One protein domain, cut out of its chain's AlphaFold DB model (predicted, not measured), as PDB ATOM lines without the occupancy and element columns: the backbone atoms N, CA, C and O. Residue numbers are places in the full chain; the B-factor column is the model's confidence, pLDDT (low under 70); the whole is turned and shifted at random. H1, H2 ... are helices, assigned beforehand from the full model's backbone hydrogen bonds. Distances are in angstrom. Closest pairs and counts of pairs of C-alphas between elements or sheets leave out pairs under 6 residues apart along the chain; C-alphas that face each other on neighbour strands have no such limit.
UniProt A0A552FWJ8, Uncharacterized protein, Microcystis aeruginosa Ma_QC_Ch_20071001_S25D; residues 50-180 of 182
ATOM      1  N   ASN A  50     105.732 179.708 178.451       62.62
ATOM      2  CA  ASN A  50     105.049 178.845 179.415       62.62
ATOM      3  C   ASN A  50     105.480 177.369 179.216       62.62
ATOM      4  O   ASN A  50     105.882 176.978 178.116       62.62
ATOM      5  N   ALA A  51     105.396 176.518 180.244       59.75
ATOM      6  CA  ALA A  51     105.809 175.105 180.169       59.75
ATOM      7  C   ALA A  51     105.085 174.329 179.045       59.75
ATOM      8  O   ALA A  51     105.686 173.476 178.390       59.75
ATOM      9  N   ALA A  52     103.830 174.701 178.764       57.47
ATOM     10  CA  ALA A  52     103.031 174.188 177.651       57.47
ATOM     11  C   ALA A  52     103.567 174.609 176.265       57.47
ATOM     12  O   ALA A  52     103.547 173.832 175.319       57.47
ATOM     13  N   GLN A  53     104.099 175.827 176.127       57.16
ATOM     14  CA  GLN A  53     104.669 176.297 174.858       57.16
ATOM     15  C   GLN A  53     106.007 175.611 174.563       57.16
ATOM     16  O   GLN A  53     106.267 175.237 173.427       57.16
ATOM     17  N   ARG A  54     106.827 175.352 175.591       61.09
ATOM     18  CA  ARG A  54     108.085 174.600 175.428       61.09
ATOM     19  C   ARG A  54     107.852 173.145 175.035       61.09
ATOM     20  O   ARG A  54     108.640 172.590 174.278       61.09
ATOM     21  N   THR A  55     106.788 172.526 175.540       60.78
ATOM     22  CA  THR A  55     106.401 171.161 175.149       60.78
ATOM     23  C   THR A  55     105.872 171.115 173.720       60.78
ATOM     24  O   THR A  55     106.251 170.211 172.986       60.78
ATOM     25  N   ILE A  56     105.102 172.117 173.283       65.31
ATOM     26  CA  ILE A  56     104.666 172.238 171.881       65.31
ATOM     27  C   ILE A  56     105.865 172.430 170.942       65.31
ATOM     28  O   ILE A  56     105.953 171.735 169.935       65.31
ATOM     29  N   ILE A  57     106.819 173.303 171.286       60.19
ATOM     30  CA  ILE A  57     108.037 173.515 170.482       60.19
ATOM     31  C   ILE A  57     108.855 172.218 170.384       60.19
ATOM     32  O   ILE A  57     109.250 171.827 169.291       60.19
ATOM     33  N   LYS A  58     109.043 171.494 171.499       61.84
ATOM     34  CA  LYS A  58     109.725 170.188 171.498       61.84
ATOM     35  C   LYS A  58     108.998 169.127 170.667       61.84
ATOM     36  O   LYS A  58     109.651 168.339 169.995       61.84
ATOM     37  N   ALA A  59     107.668 169.097 170.709       60.25
ATOM     38  CA  ALA A  59     106.877 168.170 169.904       60.25
ATOM     39  C   ALA A  59     106.952 168.503 168.404       60.25
ATOM     40  O   ALA A  59     107.027 167.595 167.583       60.25
ATOM     41  N   GLN A  60     106.981 169.792 168.045       59.50
ATOM     42  CA  GLN A  60     107.183 170.232 166.661       59.50
ATOM     43  C   GLN A  60     108.578 169.862 166.141       59.50
ATOM     44  O   GLN A  60     108.681 169.342 165.037       59.50
ATOM     45  N   LEU A  61     109.618 170.057 166.954       60.94
ATOM     46  CA  LEU A  61     110.989 169.609 166.675       60.94
ATOM     47  C   LEU A  61     111.051 168.102 166.387       60.94
ATOM     48  O   LEU A  61     111.557 167.680 165.350       60.94
ATOM     49  N   ALA A  62     110.459 167.294 167.271       65.12
ATOM     50  CA  ALA A  62     110.419 165.844 167.104       65.12
ATOM     51  C   ALA A  62     109.672 165.422 165.827       65.12
ATOM     52  O   ALA A  62     110.089 164.485 165.153       65.12
ATOM     53  N   LEU A  63     108.593 166.124 165.458       69.19
ATOM     54  CA  LEU A  63     107.864 165.858 164.215       69.19
ATOM     55  C   LEU A  63     108.735 166.098 162.977       69.19
ATOM     56  O   LEU A  63     108.776 165.238 162.099       69.19
ATOM     57  N   VAL A  64     109.462 167.216 162.924       67.69
ATOM     58  CA  VAL A  64     110.349 167.542 161.796       67.69
ATOM     59  C   VAL A  64     111.469 166.508 161.657       67.69
ATOM     60  O   VAL A  64     111.754 166.050 160.551       67.69
ATOM     61  N   GLU A  65     112.057 166.078 162.774       69.38
ATOM     62  CA  GLU A  65     113.096 165.044 162.784       69.38
ATOM     63  C   GLU A  65     112.560 163.688 162.292       69.38
ATOM     64  O   GLU A  65     113.181 163.036 161.450       69.38
ATOM     65  N   THR A  66     111.363 163.290 162.738       70.12
ATOM     66  CA  THR A  66     110.725 162.054 162.253       70.12
ATOM     67  C   THR A  66     110.354 162.115 160.773       70.12
ATOM     68  O   THR A  66     110.464 161.108 160.073       70.12
ATOM     69  N   GLU A  67     109.946 163.284 160.273       69.56
ATOM     70  CA  GLU A  67     109.619 163.487 158.863       69.56
ATOM     71  C   GLU A  67     110.871 163.401 157.985       69.56
ATOM     72  O   GLU A  67     110.849 162.736 156.946       69.56
ATOM     73  N   TYR A  68     111.978 164.005 158.425       72.56
ATOM     74  CA  TYR A  68     113.270 163.871 157.761       72.56
ATOM     75  C   TYR A  68     113.713 162.404 157.688       72.56
ATOM     76  O   TYR A  68     114.031 161.916 156.604       72.56
ATOM     77  N   GLU A  69     113.686 161.677 158.809       71.31
ATOM     78  CA  GLU A  69     114.086 160.264 158.853       71.31
ATOM     79  C   GLU A  69     113.198 159.379 157.968       71.31
ATOM     80  O   GLU A  69     113.690 158.477 157.286       71.31
ATOM     81  N   PHE A  70     111.893 159.654 157.913       75.38
ATOM     82  CA  PHE A  70     110.985 158.948 157.012       75.38
ATOM     83  C   PHE A  70     111.320 159.208 155.539       75.38
ATOM     84  O   PHE A  70     111.474 158.259 154.766       75.38
ATOM     85  N   ARG A  71     111.469 160.480 155.142       70.50
ATOM     86  CA  ARG A  71     111.780 160.853 153.752       70.50
ATOM     87  C   ARG A  71     113.143 160.320 153.323       70.50
ATOM     88  O   ARG A  71     113.273 159.818 152.211       70.50
ATOM     89  N   LYS A  72     114.128 160.351 154.221       76.19
ATOM     90  CA  LYS A  72     115.439 159.736 154.017       76.19
ATOM     91  C   LYS A  72     115.308 158.245 153.699       76.19
ATOM     92  O   LYS A  72     115.784 157.819 152.653       76.19
ATOM     93  N   ARG A  73     114.607 157.472 154.535       73.88
ATOM     94  CA  ARG A  73     114.419 156.026 154.306       73.88
ATOM     95  C   ARG A  73     113.675 155.725 153.010       73.88
ATOM     96  O   ARG A  73     114.019 154.774 152.313       73.88
ATOM     97  N   ALA A  74     112.665 156.525 152.672       72.06
ATOM     98  CA  ALA A  74     111.929 156.367 151.421       72.06
ATOM     99  C   ALA A  74     112.836 156.590 150.199       72.06
ATOM    100  O   ALA A  74     112.813 155.795 149.261       72.06
ATOM    101  N   LEU A  75     113.673 157.631 150.234       73.69
ATOM    102  CA  LEU A  75     114.639 157.932 149.178       73.69
ATOM    103  C   LEU A  75     115.757 156.878 149.089       73.69
ATOM    104  O   LEU A  75     116.153 156.506 147.987       73.69
ATOM    105  N   GLU A  76     116.227 156.352 150.222       75.25
ATOM    106  CA  GLU A  76     117.175 155.229 150.268       75.25
ATOM    107  C   GLU A  76     116.573 153.967 149.631       75.25
ATOM    108  O   GLU A  76     117.199 153.352 148.770       75.25
ATOM    109  N   THR A  77     115.322 153.637 149.965       76.50
ATOM    110  CA  THR A  77     114.611 152.476 149.397       76.50
ATOM    111  C   THR A  77     114.400 152.627 147.888       76.50
ATOM    112  O   THR A  77     114.565 151.671 147.125       76.50
ATOM    113  N   LEU A  78     114.051 153.837 147.431       74.31
ATOM    114  CA  LEU A  78     113.922 154.136 146.007       74.31
ATOM    115  C   LEU A  78     115.258 153.925 145.286       74.31
ATOM    116  O   LEU A  78     115.292 153.231 144.271       74.31
ATOM    117  N   ARG A  79     116.358 154.450 145.840       74.38
ATOM    118  CA  ARG A  79     117.713 154.255 145.303       74.38
ATOM    119  C   ARG A  79     118.076 152.772 145.205       74.38
ATOM    120  O   ARG A  79     118.553 152.336 144.161       74.38
ATOM    121  N   GLU A  80     117.833 151.988 146.253       75.81
ATOM    122  CA  GLU A  80     118.099 150.541 146.247       75.81
ATOM    123  C   GLU A  80     117.308 149.821 145.149       75.81
ATOM    124  O   GLU A  80     117.866 149.026 144.391       75.81
ATOM    125  N   THR A  81     116.028 150.166 145.000       75.12
ATOM    126  CA  THR A  81     115.155 149.594 143.966       75.12
ATOM    127  C   THR A  81     115.659 149.932 142.560       75.12
ATOM    128  O   THR A  81     115.692 149.071 141.680       75.12
ATOM    129  N   GLN A  82     116.105 151.172 142.345       72.50
ATOM    130  CA  GLN A  82     116.669 151.621 141.071       72.50
ATOM    131  C   GLN A  82     117.977 150.887 140.733       72.50
ATOM    132  O   GLN A  82     118.151 150.424 139.603       72.50
ATOM    133  N   LEU A  83     118.872 150.706 141.709       75.94
ATOM    134  CA  LEU A  83     120.112 149.938 141.538       75.94
ATOM    135  C   LEU A  83     119.845 148.460 141.226       75.94
ATOM    136  O   LEU A  83     120.543 147.850 140.403       75.94
ATOM    137  N   GLN A  84     118.823 147.883 141.858       75.81
ATOM    138  CA  GLN A  84     118.403 146.515 141.589       75.81
ATOM    139  C   GLN A  84     117.843 146.378 140.169       75.81
ATOM    140  O   GLN A  84     118.291 145.502 139.432       75.81
ATOM    141  N   ALA A  85     116.961 147.288 139.740       72.25
ATOM    142  CA  ALA A  85     116.415 147.303 138.381       72.25
ATOM    143  C   ALA A  85     117.512 147.450 137.309       72.25
ATOM    144  O   ALA A  85     117.489 146.761 136.286       72.25
ATOM    145  N   LEU A  86     118.518 148.292 137.565       73.19
ATOM    146  CA  LEU A  86     119.678 148.460 136.688       73.19
ATOM    147  C   LEU A  86     120.478 147.154 136.562       73.19
ATOM    148  O   LEU A  86     120.864 146.739 135.469       73.19
ATOM    149  N   THR A  87     120.692 146.472 137.688       75.38
ATOM    150  CA  THR A  87     121.393 145.182 137.736       75.38
ATOM    151  C   THR A  87     120.627 144.089 136.994       75.38
ATOM    152  O   THR A  87     121.226 143.352 136.212       75.38
ATOM    153  N   GLU A  88     119.313 144.016 137.193       75.94
ATOM    154  CA  GLU A  88     118.418 143.090 136.499       75.94
ATOM    155  C   GLU A  88     118.476 143.307 134.980       75.94
ATOM    156  O   GLU A  88     118.660 142.355 134.222       75.94
ATOM    157  N   THR A  89     118.411 144.566 134.538       71.69
ATOM    158  CA  THR A  89     118.446 144.946 133.116       71.69
ATOM    159  C   THR A  89     119.761 144.523 132.461       71.69
ATOM    160  O   THR A  89     119.754 143.885 131.407       71.69
ATOM    161  N   CYS A  90     120.900 144.786 133.114       72.50
ATOM    162  CA  CYS A  90     122.197 144.314 132.632       72.50
ATOM    163  C   CYS A  90     122.246 142.781 132.544       72.50
ATOM    164  O   CYS A  90     122.686 142.237 131.533       72.50
ATOM    165  N   ASN A  91     121.762 142.066 133.563       75.69
ATOM    166  CA  ASN A  91     121.772 140.600 133.576       75.69
ATOM    167  C   ASN A  91     120.886 139.998 132.473       75.69
ATOM    168  O   ASN A  91     121.285 139.038 131.804       75.69
ATOM    169  N   GLN A  92     119.702 140.571 132.245       72.06
ATOM    170  CA  GLN A  92     118.809 140.161 131.162       72.06
ATOM    171  C   GLN A  92     119.460 140.369 129.791       72.06
ATOM    172  O   GLN A  92     119.392 139.474 128.942       72.06
ATOM    173  N   TYR A  93     120.147 141.497 129.592       67.06
ATOM    174  CA  TYR A  93     120.882 141.779 128.361       67.06
ATOM    175  C   TYR A  93     122.004 140.758 128.113       67.06
ATOM    176  O   TYR A  93     122.059 140.132 127.053       67.06
ATOM    177  N   LEU A  94     122.849 140.504 129.121       67.12
ATOM    178  CA  LEU A  94     123.946 139.527 129.037       67.12
ATOM    179  C   LEU A  94     123.456 138.119 128.672       67.12
ATOM    180  O   LEU A  94     124.124 137.373 127.944       67.12
ATOM    181  N   THR A  95     122.272 137.759 129.168       69.56
ATOM    182  CA  THR A  95     121.646 136.462 128.901       69.56
ATOM    183  C   THR A  95     121.142 136.371 127.455       69.56
ATOM    184  O   THR A  95     121.322 135.328 126.823       69.56
ATOM    185  N   ARG A  96     120.568 137.454 126.909       65.50
ATOM    186  CA  ARG A  96     119.931 137.491 125.580       65.50
ATOM    187  C   ARG A  96     120.900 137.469 124.393       65.50
ATOM    188  O   ARG A  96     120.543 136.890 123.368       65.50
ATOM    189  N   ASP A  97     122.092 138.055 124.499       56.75
ATOM    190  CA  ASP A  97     122.948 138.258 123.319       56.75
ATOM    191  C   ASP A  97     123.834 137.039 122.949       56.75
ATOM    192  O   ASP A  97     124.166 136.204 123.796       56.75
ATOM    193  N   LYS A  98     124.211 136.873 121.671       59.19
ATOM    194  CA  LYS A  98     125.027 135.733 121.186       59.19
ATOM    195  C   LYS A  98     126.497 135.874 121.612       59.19
ATOM    196  O   LYS A  98     127.075 136.954 121.586       59.19
ATOM    197  N   ALA A  99     127.135 134.748 121.938       55.91
ATOM    198  CA  ALA A  99     128.419 134.642 122.650       55.91
ATOM    199  C   ALA A  99     129.628 135.452 122.115       55.91
ATOM    200  O   ALA A  99     130.586 135.614 122.860       55.91
ATOM    201  N   ALA A 100     129.598 135.965 120.880       52.78
ATOM    202  CA  ALA A 100     130.698 136.733 120.285       52.78
ATOM    203  C   ALA A 100     130.586 138.263 120.475       52.78
ATOM    204  O   ALA A 100     131.614 138.909 120.632       52.78
ATOM    205  N   ARG A 101     129.374 138.844 120.520       57.69
ATOM    206  CA  ARG A 101     129.165 140.274 120.862       57.69
ATOM    207  C   ARG A 101     129.183 140.517 122.380       57.69
ATOM    208  O   ARG A 101     129.416 141.629 122.839       57.69
ATOM    209  N   ARG A 102     129.040 139.440 123.167       62.25
ATOM    210  CA  ARG A 102     128.972 139.477 124.635       62.25
ATOM    211  C   ARG A 102     130.136 140.188 125.317       62.25
ATOM    212  O   ARG A 102     129.883 140.820 126.322       62.25
ATOM    213  N   ALA A 103     131.385 140.063 124.871       64.62
ATOM    214  CA  ALA A 103     132.511 140.550 125.677       64.62
ATOM    215  C   ALA A 103     132.640 142.084 125.657       64.62
ATOM    216  O   ALA A 103     132.702 142.710 126.716       64.62
ATOM    217  N   ASP A 104     132.634 142.682 124.465       65.94
ATOM    218  CA  ASP A 104     132.826 144.126 124.305       65.94
ATOM    219  C   ASP A 104     131.574 144.905 124.721       65.94
ATOM    220  O   ASP A 104     131.680 145.885 125.463       65.94
ATOM    221  N   THR A 105     130.382 144.418 124.360       67.69
ATOM    222  CA  THR A 105     129.128 145.075 124.742       67.69
ATOM    223  C   THR A 105     128.809 144.897 126.229       67.69
ATOM    224  O   THR A 105     128.363 145.845 126.874       67.69
ATOM    225  N   ALA A 106     129.131 143.745 126.842       67.50
ATOM    226  CA  ALA A 106     129.040 143.603 128.301       67.50
ATOM    227  C   ALA A 106     129.956 144.582 129.024       67.50
ATOM    228  O   ALA A 106     129.553 145.173 130.023       67.50
ATOM    229  N   LYS A 107     131.189 144.750 128.532       75.12
ATOM    230  CA  LYS A 107     132.161 145.667 129.126       75.12
ATOM    231  C   LYS A 107     131.680 147.114 129.025       75.12
ATOM    232  O   LYS A 107     131.759 147.832 130.017       75.12
ATOM    233  N   PHE A 108     131.135 147.513 127.877       76.81
ATOM    234  CA  PHE A 108     130.535 148.835 127.695       76.81
ATOM    235  C   PHE A 108     129.342 149.063 128.634       76.81
ATOM    236  O   PHE A 108     129.293 150.077 129.328       76.81
ATOM    237  N   LEU A 109     128.411 148.109 128.724       73.75
ATOM    238  CA  LEU A 109     127.240 148.227 129.598       73.75
ATOM    239  C   LEU A 109     127.606 148.218 131.084       73.75
ATOM    240  O   LEU A 109     127.012 148.971 131.851       73.75
ATOM    241  N   LEU A 110     128.594 147.418 131.496       77.94
ATOM    242  CA  LEU A 110     129.141 147.454 132.855       77.94
ATOM    243  C   LEU A 110     129.762 148.815 133.164       77.94
ATOM    244  O   LEU A 110     129.447 149.393 134.199       77.94
ATOM    245  N   GLN A 111     130.563 149.367 132.249       80.12
ATOM    246  CA  GLN A 111     131.135 150.705 132.412       80.12
ATOM    247  C   GLN A 111     130.046 151.779 132.505       80.12
ATOM    248  O   GLN A 111     130.096 152.622 133.395       80.12
ATOM    249  N   LYS A 112     129.012 151.727 131.656       79.00
ATOM    250  CA  LYS A 112     127.882 152.668 131.725       79.00
ATOM    251  C   LYS A 112     127.039 152.507 132.981       79.00
ATOM    252  O   LYS A 112     126.586 153.505 133.532       79.00
ATOM    253  N   LYS A 113     126.868 151.278 133.466       77.69
ATOM    254  CA  LYS A 113     126.233 151.002 134.755       77.69
ATOM    255  C   LYS A 113     127.030 151.629 135.900       77.69
ATOM    256  O   LYS A 113     126.435 152.269 136.763       77.69
ATOM    257  N   GLU A 114     128.348 151.445 135.919       81.25
ATOM    258  CA  GLU A 114     129.238 152.001 136.947       81.25
ATOM    259  C   GLU A 114     129.251 153.533 136.919       81.25
ATOM    260  O   GLU A 114     129.068 154.153 137.965       81.25
ATOM    261  N   GLU A 115     129.377 154.144 135.735       81.12
ATOM    262  CA  GLU A 115     129.280 155.598 135.550       81.12
ATOM    263  C   GLU A 115     127.945 156.140 136.081       81.12
ATOM    264  O   GLU A 115     127.931 157.075 136.882       81.12
ATOM    265  N   LEU A 116     126.822 155.520 135.703       79.06
ATOM    266  CA  LEU A 116     125.495 155.952 136.142       79.06
ATOM    267  C   LEU A 116     125.298 155.767 137.650       79.06
ATOM    268  O   LEU A 116     124.700 156.617 138.301       79.06
ATOM    269  N   THR A 117     125.812 154.673 138.212       75.44
ATOM    270  CA  THR A 117     125.765 154.415 139.658       75.44
ATOM    271  C   THR A 117     126.529 155.500 140.410       75.44
ATOM    272  O   THR A 117     126.007 156.072 141.364       75.44
ATOM    273  N   TYR A 118     127.729 155.848 139.939       83.69
ATOM    274  CA  TYR A 118     128.529 156.921 140.521       83.69
ATOM    275  C   TYR A 118     127.840 158.288 140.414       83.69
ATOM    276  O   TYR A 118     127.821 159.054 141.379       83.69
ATOM    277  N   GLU A 119     127.238 158.603 139.264       79.00
ATOM    278  CA  GLU A 119     126.487 159.846 139.079       79.00
ATOM    279  C   GLU A 119     125.254 159.919 139.985       79.00
ATOM    280  O   GLU A 119     125.038 160.949 140.630       79.00
ATOM    281  N   LEU A 120     124.473 158.836 140.079       76.44
ATOM    282  CA  LEU A 120     123.311 158.743 140.966       76.44
ATOM    283  C   LEU A 120     123.717 158.922 142.426       76.44
ATOM    284  O   LEU A 120     123.073 159.693 143.135       76.44
ATOM    285  N   ASP A 121     124.805 158.286 142.853       77.81
ATOM    286  CA  ASP A 121     125.321 158.403 144.215       77.81
ATOM    287  C   ASP A 121     125.794 159.830 144.512       77.81
ATOM    288  O   ASP A 121     125.389 160.428 145.509       77.81
ATOM    289  N   ALA A 122     126.559 160.442 143.606       81.94
ATOM    290  CA  ALA A 122     127.033 161.813 143.774       81.94
ATOM    291  C   ALA A 122     125.893 162.849 143.764       81.94
ATOM    292  O   ALA A 122     125.991 163.901 144.403       81.94
ATOM    293  N   ILE A 123     124.829 162.610 142.994       79.44
ATOM    294  CA  ILE A 123     123.626 163.454 142.963       79.44
ATOM    295  C   ILE A 123     122.817 163.261 144.252       79.44
ATOM    296  O   ILE A 123     122.398 164.247 144.861       79.44
ATOM    297  N   PHE A 124     122.669 162.017 144.707       79.69
ATOM    298  CA  PHE A 124     121.973 161.666 145.939       79.69
ATOM    299  C   PHE A 124     122.645 162.261 147.173       79.69
ATOM    300  O   PHE A 124     121.986 162.938 147.956       79.69
ATOM    301  N   GLU A 125     123.959 162.102 147.330       84.88
ATOM    302  CA  GLU A 125     124.692 162.668 148.466       84.88
ATOM    303  C   GLU A 125     124.589 164.197 148.517       84.88
ATOM    304  O   GLU A 125     124.345 164.782 149.579       84.88
ATOM    305  N   ARG A 126     124.717 164.862 147.360       83.81
ATOM    306  CA  ARG A 126     124.552 166.320 147.260       83.81
ATOM    307  C   ARG A 126     123.143 166.754 147.639       83.81
ATOM    308  O   ARG A 126     122.993 167.724 148.384       83.81
ATOM    309  N   PHE A 127     122.127 166.038 147.167       82.88
ATOM    310  CA  PHE A 127     120.743 166.330 147.511       82.88
ATOM    311  C   PHE A 127     120.461 166.092 148.994       82.88
ATOM    312  O   PHE A 127     119.877 166.956 149.634       82.88
ATOM    313  N   MET A 128     120.942 164.992 149.578       81.06
ATOM    314  CA  MET A 128     120.771 164.704 151.006       81.06
ATOM    315  C   MET A 128     121.409 165.772 151.893       81.06
ATOM    316  O   MET A 128     120.824 166.162 152.905       81.06
ATOM    317  N   LYS A 129     122.573 166.300 151.498       85.62
ATOM    318  CA  LYS A 129     123.195 167.432 152.190       85.62
ATOM    319  C   LYS A 129     122.321 168.688 152.111       85.62
ATOM    320  O   LYS A 129     122.017 169.275 153.143       85.62
ATOM    321  N   LEU A 130     121.855 169.049 150.914       84.25
ATOM    322  CA  LEU A 130     120.957 170.194 150.719       84.25
ATOM    323  C   LEU A 130     119.636 170.035 151.481       84.25
ATOM    324  O   LEU A 130     119.130 171.001 152.049       84.25
ATOM    325  N   LEU A 131     119.079 168.826 151.504       83.19
ATOM    326  CA  LEU A 131     117.842 168.504 152.203       83.19
ATOM    327  C   LEU A 131     118.019 168.697 153.712       83.19
ATOM    328  O   LEU A 131     117.194 169.354 154.346       83.19
ATOM    329  N   LYS A 132     119.122 168.190 154.273       81.94
ATOM    330  CA  LYS A 132     119.477 168.383 155.682       81.94
ATOM    331  C   LYS A 132     119.616 169.866 156.032       81.94
ATOM    332  O   LYS A 132     119.024 170.304 157.015       81.94
ATOM    333  N   ASP A 133     120.331 170.633 155.211       85.12
ATOM    334  CA  ASP A 133     120.521 172.072 155.428       85.12
ATOM    335  C   ASP A 133     119.168 172.816 155.404       85.12
ATOM    336  O   ASP A 133     118.891 173.659 156.259       85.12
ATOM    337  N   LYS A 134     118.266 172.462 154.474       81.31
ATOM    338  CA  LYS A 134     116.918 173.051 154.396       81.31
ATOM    339  C   LYS A 134     116.039 172.698 155.596       81.31
ATOM    340  O   LYS A 134     115.301 173.565 156.064       81.31
ATOM    341  N   TYR A 135     116.130 171.472 156.113       78.75
ATOM    342  CA  TYR A 135     115.424 171.069 157.331       78.75
ATOM    343  C   TYR A 135     115.945 171.800 158.574       78.75
ATOM    344  O   TYR A 135     115.135 172.259 159.373       78.75
ATOM    345  N   GLN A 136     117.263 171.995 158.704       80.62
ATOM    346  CA  GLN A 136     117.847 172.792 159.793       80.62
ATOM    347  C   GLN A 136     117.374 174.252 159.753       80.62
ATOM    348  O   GLN A 136     116.935 174.798 160.760       80.62
ATOM    349  N   ILE A 137     117.359 174.865 158.568       79.56
ATOM    350  CA  ILE A 137     116.846 176.231 158.377       79.56
ATOM    351  C   ILE A 137     115.343 176.334 158.702       79.56
ATOM    352  O   ILE A 137     114.860 177.390 159.111       79.56
ATOM    353  N   MET A 138     114.574 175.265 158.480       74.06
ATOM    354  CA  MET A 138     113.148 175.220 158.818       74.06
ATOM    355  C   MET A 138     112.911 175.084 160.330       74.06
ATOM    356  O   MET A 138     111.910 175.598 160.836       74.06
ATOM    357  N   ASP A 139     113.833 174.428 161.033       72.50
ATOM    358  CA  ASP A 139     113.803 174.233 162.482       72.50
ATOM    359  C   ASP A 139     114.045 175.542 163.257       72.50
ATOM    360  O   ASP A 139     113.340 175.860 164.215       72.50
ATOM    361  N   GLU A 140     114.962 176.379 162.766       78.31
ATOM    362  CA  GLU A 140     115.261 177.702 163.339       78.31
ATOM    363  C   GLU A 140     114.146 178.744 163.093       78.31
ATOM    364  O   GLU A 140     114.090 179.796 163.744       78.31
ATOM    365  N   GLU A 141     113.226 178.465 162.165       75.19
ATOM    366  CA  GLU A 141     112.178 179.397 161.763       75.19
ATOM    367  C   GLU A 141     110.989 179.367 162.737       75.19
ATOM    368  O   GLU A 141     110.226 178.401 162.808       75.19
ATOM    369  N   ASN A 142     110.776 180.474 163.451       69.19
ATOM    370  CA  ASN A 142     109.699 180.610 164.439       69.19
ATOM    371  C   ASN A 142     108.337 181.003 163.833       69.19
ATOM    372  O   ASN A 142     107.318 180.952 164.525       69.19
ATOM    373  N   ASN A 143     108.294 181.446 162.570       79.12
ATOM    374  CA  ASN A 143     107.063 181.911 161.935       79.12
ATOM    375  C   ASN A 143     106.339 180.767 161.191       79.12
ATOM    376  O   ASN A 143     106.893 180.223 160.231       79.12
ATOM    377  N   PRO A 144     105.083 180.440 161.557       72.00
ATOM    378  CA  PRO A 144     104.348 179.317 160.974       72.00
ATOM    379  C   PRO A 144     104.069 179.468 159.470       72.00
ATOM    380  O   PRO A 144     104.145 178.478 158.748       72.00
ATOM    381  N   LEU A 145     103.822 180.684 158.964       75.19
ATOM    382  CA  LEU A 145     103.569 180.908 157.531       75.19
ATOM    383  C   LEU A 145     104.827 180.670 156.687       75.19
ATOM    384  O   LEU A 145     104.772 180.033 155.638       75.19
ATOM    385  N   PHE A 146     105.982 181.147 157.158       74.81
ATOM    386  CA  PHE A 146     107.253 180.913 156.469       74.81
ATOM    387  C   PHE A 146     107.713 179.461 156.562       74.81
ATOM    388  O   PHE A 146     108.414 179.002 155.659       74.81
ATOM    389  N   ARG A 147     107.317 178.749 157.623       73.94
ATOM    390  CA  ARG A 147     107.537 177.310 157.762       73.94
ATOM    391  C   ARG A 147     106.722 176.531 156.728       73.94
ATOM    392  O   ARG A 147     107.295 175.700 156.036       73.94
ATOM    393  N   GLN A 148     105.444 176.868 156.546       74.19
ATOM    394  CA  GLN A 148     104.578 176.218 155.556       74.19
ATOM    395  C   GLN A 148     105.058 176.455 154.115       74.19
ATOM    396  O   GLN A 148     105.259 175.505 153.372       74.19
ATOM    397  N   ILE A 149     105.393 177.699 153.748       78.25
ATOM    398  CA  ILE A 149     105.944 178.007 152.412       78.25
ATOM    399  C   ILE A 149     107.265 177.263 152.151       78.25
ATOM    400  O   ILE A 149     107.553 176.871 151.018       78.25
ATOM    401  N   ARG A 150     108.113 177.099 153.177       77.88
ATOM    402  CA  ARG A 150     109.357 176.325 153.056       77.88
ATOM    403  C   ARG A 150     109.089 174.834 152.916       77.88
ATOM    404  O   ARG A 150     109.791 174.204 152.133       77.88
ATOM    405  N   HIS A 151     108.093 174.307 153.620       76.44
ATOM    406  CA  HIS A 151     107.662 172.917 153.493       76.44
ATOM    407  C   HIS A 151     107.176 172.613 152.068       76.44
ATOM    408  O   HIS A 151     107.734 171.722 151.431       76.44
ATOM    409  N   ASP A 152     106.300 173.449 151.503       78.94
ATOM    410  CA  ASP A 152     105.811 173.299 150.122       78.94
ATOM    411  C   ASP A 152     106.955 173.333 149.094       78.94
ATOM    412  O   ASP A 152     107.000 172.563 148.132       78.94
ATOM    413  N   ARG A 153     107.930 174.233 149.294       80.19
ATOM    414  CA  ARG A 153     109.128 174.300 148.441       80.19
ATOM    415  C   ARG A 153     109.988 173.049 148.570       80.19
ATOM    416  O   ARG A 153     110.507 172.578 147.566       80.19
ATOM    417  N   LEU A 154     110.128 172.519 149.781       81.62
ATOM    418  CA  LEU A 154     110.904 171.314 150.044       81.62
ATOM    419  C   LEU A 154     110.267 170.083 149.398       81.62
ATOM    420  O   LEU A 154     110.979 169.253 148.843       81.62
ATOM    421  N   GLU A 155     108.938 169.974 149.428       77.44
ATOM    422  CA  GLU A 155     108.221 168.930 148.692       77.44
ATOM    423  C   GLU A 155     108.440 169.038 147.191       77.44
ATOM    424  O   GLU A 155     108.728 168.035 146.539       77.44
ATOM    425  N   LYS A 156     108.370 170.255 146.645       82.94
ATOM    426  CA  LYS A 156     108.674 170.476 145.235       82.94
ATOM    427  C   LYS A 156     110.098 170.031 144.893       82.94
ATOM    428  O   LYS A 156     110.278 169.295 143.932       82.94
ATOM    429  N   ASP A 157     111.087 170.416 145.696       77.81
ATOM    430  CA  ASP A 157     112.485 170.045 145.460       77.81
ATOM    431  C   ASP A 157     112.706 168.522 145.512       77.81
ATOM    432  O   ASP A 157     113.518 167.991 144.756       77.81
ATOM    433  N   ILE A 158     111.984 167.808 146.385       78.88
ATOM    434  CA  ILE A 158     112.009 166.339 146.443       78.88
ATOM    435  C   ILE A 158     111.386 165.733 145.186       78.88
ATOM    436  O   ILE A 158     111.962 164.811 144.611       78.88
ATOM    437  N   ASN A 159     110.243 166.247 144.735       78.19
ATOM    438  CA  ASN A 159     109.598 165.764 143.515       78.19
ATOM    439  C   ASN A 159     110.487 165.999 142.283       78.19
ATOM    440  O   ASN A 159     110.702 165.075 141.499       78.19
ATOM    441  N   ASP A 160     111.077 167.191 142.165       80.25
ATOM    442  CA  ASP A 160     112.001 167.545 141.084       80.25
ATOM    443  C   ASP A 160     113.246 166.628 141.093       80.25
ATOM    444  O   ASP A 160     113.743 166.220 140.039       80.25
ATOM    445  N   PHE A 161     113.733 166.249 142.280       79.06
ATOM    446  CA  PHE A 161     114.839 165.302 142.436       79.06
ATOM    447  C   PHE A 161     114.475 163.883 141.978       79.06
ATOM    448  O   PHE A 161     115.245 163.253 141.248       79.06
ATOM    449  N   VAL A 162     113.294 163.387 142.354       77.12
ATOM    450  CA  VAL A 162     112.802 162.072 141.912       77.12
ATOM    451  C   VAL A 162     112.633 162.040 140.392       77.12
ATOM    452  O   VAL A 162     113.040 161.076 139.741       77.12
ATOM    453  N   GLU A 163     112.107 163.111 139.790       81.19
ATOM    454  CA  GLU A 163     112.023 163.221 138.332       81.19
ATOM    455  C   GLU A 163     113.395 163.194 137.653       81.19
ATOM    456  O   GLU A 163     113.548 162.580 136.594       81.19
ATOM    457  N   LEU A 164     114.397 163.860 138.235       78.19
ATOM    458  CA  LEU A 164     115.764 163.841 137.719       78.19
ATOM    459  C   LEU A 164     116.343 162.420 137.739       78.19
ATOM    460  O   LEU A 164     116.917 161.991 136.737       78.19
ATOM    461  N   GLN A 165     116.165 161.683 138.840       74.88
ATOM    462  CA  GLN A 165     116.609 160.289 138.941       74.88
ATOM    463  C   GLN A 165     115.920 159.398 137.901       74.88
ATOM    464  O   GLN A 165     116.594 158.641 137.205       74.88
ATOM    465  N   ASN A 166     114.604 159.540 137.724       76.56
ATOM    466  CA  ASN A 166     113.863 158.779 136.715       76.56
ATOM    467  C   ASN A 166     114.361 159.079 135.295       76.56
ATOM    468  O   ASN A 166     114.614 158.155 134.531       76.56
ATOM    469  N   LYS A 167     114.615 160.350 134.952       80.56
ATOM    470  CA  LYS A 167     115.167 160.730 133.636       80.56
ATOM    471  C   LYS A 167     116.543 160.114 133.368       80.56
ATOM    472  O   LYS A 167     116.844 159.770 132.225       80.56
ATOM    473  N   LEU A 168     117.388 159.989 134.395       74.69
ATOM    474  CA  LEU A 168     118.698 159.340 134.275       74.69
ATOM    475  C   LEU A 168     118.560 157.836 134.000       74.69
ATOM    476  O   LEU A 168     119.276 157.301 133.155       74.69
ATOM    477  N   ILE A 169     117.600 157.178 134.650       75.88
ATOM    478  CA  ILE A 169     117.304 155.755 134.437       75.88
ATOM    479  C   ILE A 169     116.690 155.522 133.056       75.88
ATOM    480  O   ILE A 169     117.155 154.644 132.331       75.88
ATOM    481  N   ASP A 170     115.725 156.344 132.647       78.81
ATOM    482  CA  ASP A 170     115.112 156.277 131.316       78.81
ATOM    483  C   ASP A 170     116.164 156.428 130.210       78.81
ATOM    484  O   ASP A 170     116.119 155.742 129.189       78.81
ATOM    485  N   LYS A 171     117.148 157.316 130.405       76.88
ATOM    486  CA  LYS A 171     118.259 157.491 129.461       76.88
ATOM    487  C   LYS A 171     119.103 156.221 129.340       76.88
ATOM    488  O   LYS A 171     119.513 155.877 128.236       76.88
ATOM    489  N   PHE A 172     119.349 155.521 130.445       74.12
ATOM    490  CA  PHE A 172     120.065 154.248 130.423       74.12
ATOM    491  C   PHE A 172     119.253 153.141 129.749       74.12
ATOM    492  O   PHE A 172     119.792 152.423 128.914       74.12
ATOM    493  N   GLN A 173     117.955 153.039 130.047       73.19
ATOM    494  CA  GLN A 173     117.070 152.073 129.391       73.19
ATOM    495  C   GLN A 173     117.049 152.269 127.872       73.19
ATOM    496  O   GLN A 173     117.198 151.304 127.133       73.19
ATOM    497  N   ARG A 174     116.991 153.521 127.398       78.31
ATOM    498  CA  ARG A 174     117.080 153.826 125.962       78.31
ATOM    499  C   ARG A 174     118.411 153.413 125.341       78.31
ATOM    500  O   ARG A 174     118.399 152.860 124.252       78.31
ATOM    501  N   LEU A 175     119.538 153.630 126.026       71.56
ATOM    502  CA  LEU A 175     120.848 153.163 125.548       71.56
ATOM    503  C   LEU A 175     120.900 151.633 125.430       71.56
ATOM    504  O   LEU A 175     121.496 151.109 124.493       71.56
ATOM    505  N   VAL A 176     120.266 150.918 126.364       68.25
ATOM    506  CA  VAL A 176     120.144 149.457 126.301       68.25
ATOM    507  C   VAL A 176     119.249 149.034 125.131       68.25
ATOM    508  O   VAL A 176     119.621 148.134 124.383       68.25
ATOM    509  N   ASP A 177     118.104 149.687 124.934       70.00
ATOM    510  CA  ASP A 177     117.140 149.354 123.876       70.00
ATOM    511  C   ASP A 177     117.640 149.696 122.460       70.00
ATOM    512  O   ASP A 177     117.337 148.977 121.503       70.00
ATOM    513  N   GLU A 178     118.410 150.775 122.304       66.44
ATOM    514  CA  GLU A 178     119.036 151.160 121.034       66.44
ATOM    515  C   GLU A 178     120.059 150.108 120.576       66.44
ATOM    516  O   GLU A 178     120.060 149.730 119.407       66.44
ATOM    517  N   GLU A 179     120.853 149.551 121.494       58.97
ATOM    518  CA  GLU A 179     121.825 148.483 121.204       58.97
ATOM    519  C   GLU A 179     121.168 147.116 120.924       58.97
ATOM    520  O   GLU A 179     121.744 146.297 120.217       58.97
ATOM    521  N   ILE A 180     119.956 146.842 121.431       53.72
ATOM    522  CA  ILE A 180     119.218 145.594 121.126       53.72
ATOM    523  C   ILE A 180     118.723 145.565 119.665       53.72
ATOM    524  O   ILE A 180     118.489 144.487 119.114       53.72
TER     525      ILE A 180
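This is residues 50 to 180 of the 182 residues of an uncharacterized protein of Microcystis aeruginosa Ma_QC_Ch_20071001_S25D (UniProt A0A552FWJ8). Three long helices, H1, H2 and H3, stand side by side in an up-and-down bundle, each running against the one before it, and together make a slender rod. H1 is the longest, and residues 50 to 56 stick out at one end of the rod. The printed part has 131 residues with three named helices in the order H1, H2, H3 and no named strand, class all helix. It is only just loose, close to extended, with a radius of gyration of the C-alphas of 20.8 A and spans of 77 by 20 by 17 A.

H1 holds residues 51 to 96 and measures 67.8 A from its first C-alpha, at (105.809, 175.105, 180.169), to its last, at (119.931, 137.491, 125.580). H2, residues 102 to 139, measures 53.6 A. H3, residues 144 to 180, measures 54.3 A and ends with C-alpha 180 at (119.218, 145.594, 121.126).

H1 and H2 form a helical hairpin and touch, closest at the C-alphas of Leu 94 and Ala 106, 6.6 A apart; they run opposite ways at a shallow tilt of 7 degrees. H2 and H3 form a second helical hairpin and touch, closest at the C-alphas of Met 138 and Arg 147, 6.1 A apart, opposite ways at a shallow tilt of 2 degrees. H1 and H3 run the same way at a shallow tilt of 5 degrees and only just touch, with 3 pairs of C-alphas within 8 A, through residues 82 to 93 of H1 and 169 to 176 of H3 alone; the closest C-alphas, of Gln 82 and Ile 169, are 7.8 A apart. In H1, H2 and H3 every O i to N i+4 pair is within hydrogen-bond range.

The two C-alphas farthest apart, of Asn 50 and Ala 100, are 77.0 A apart. The printed part has no cut, and both links are tight. The mean pLDDT of the printed part is 73.2; 36 residues are under 70, among them residues 50 to 65 and 93 to 106.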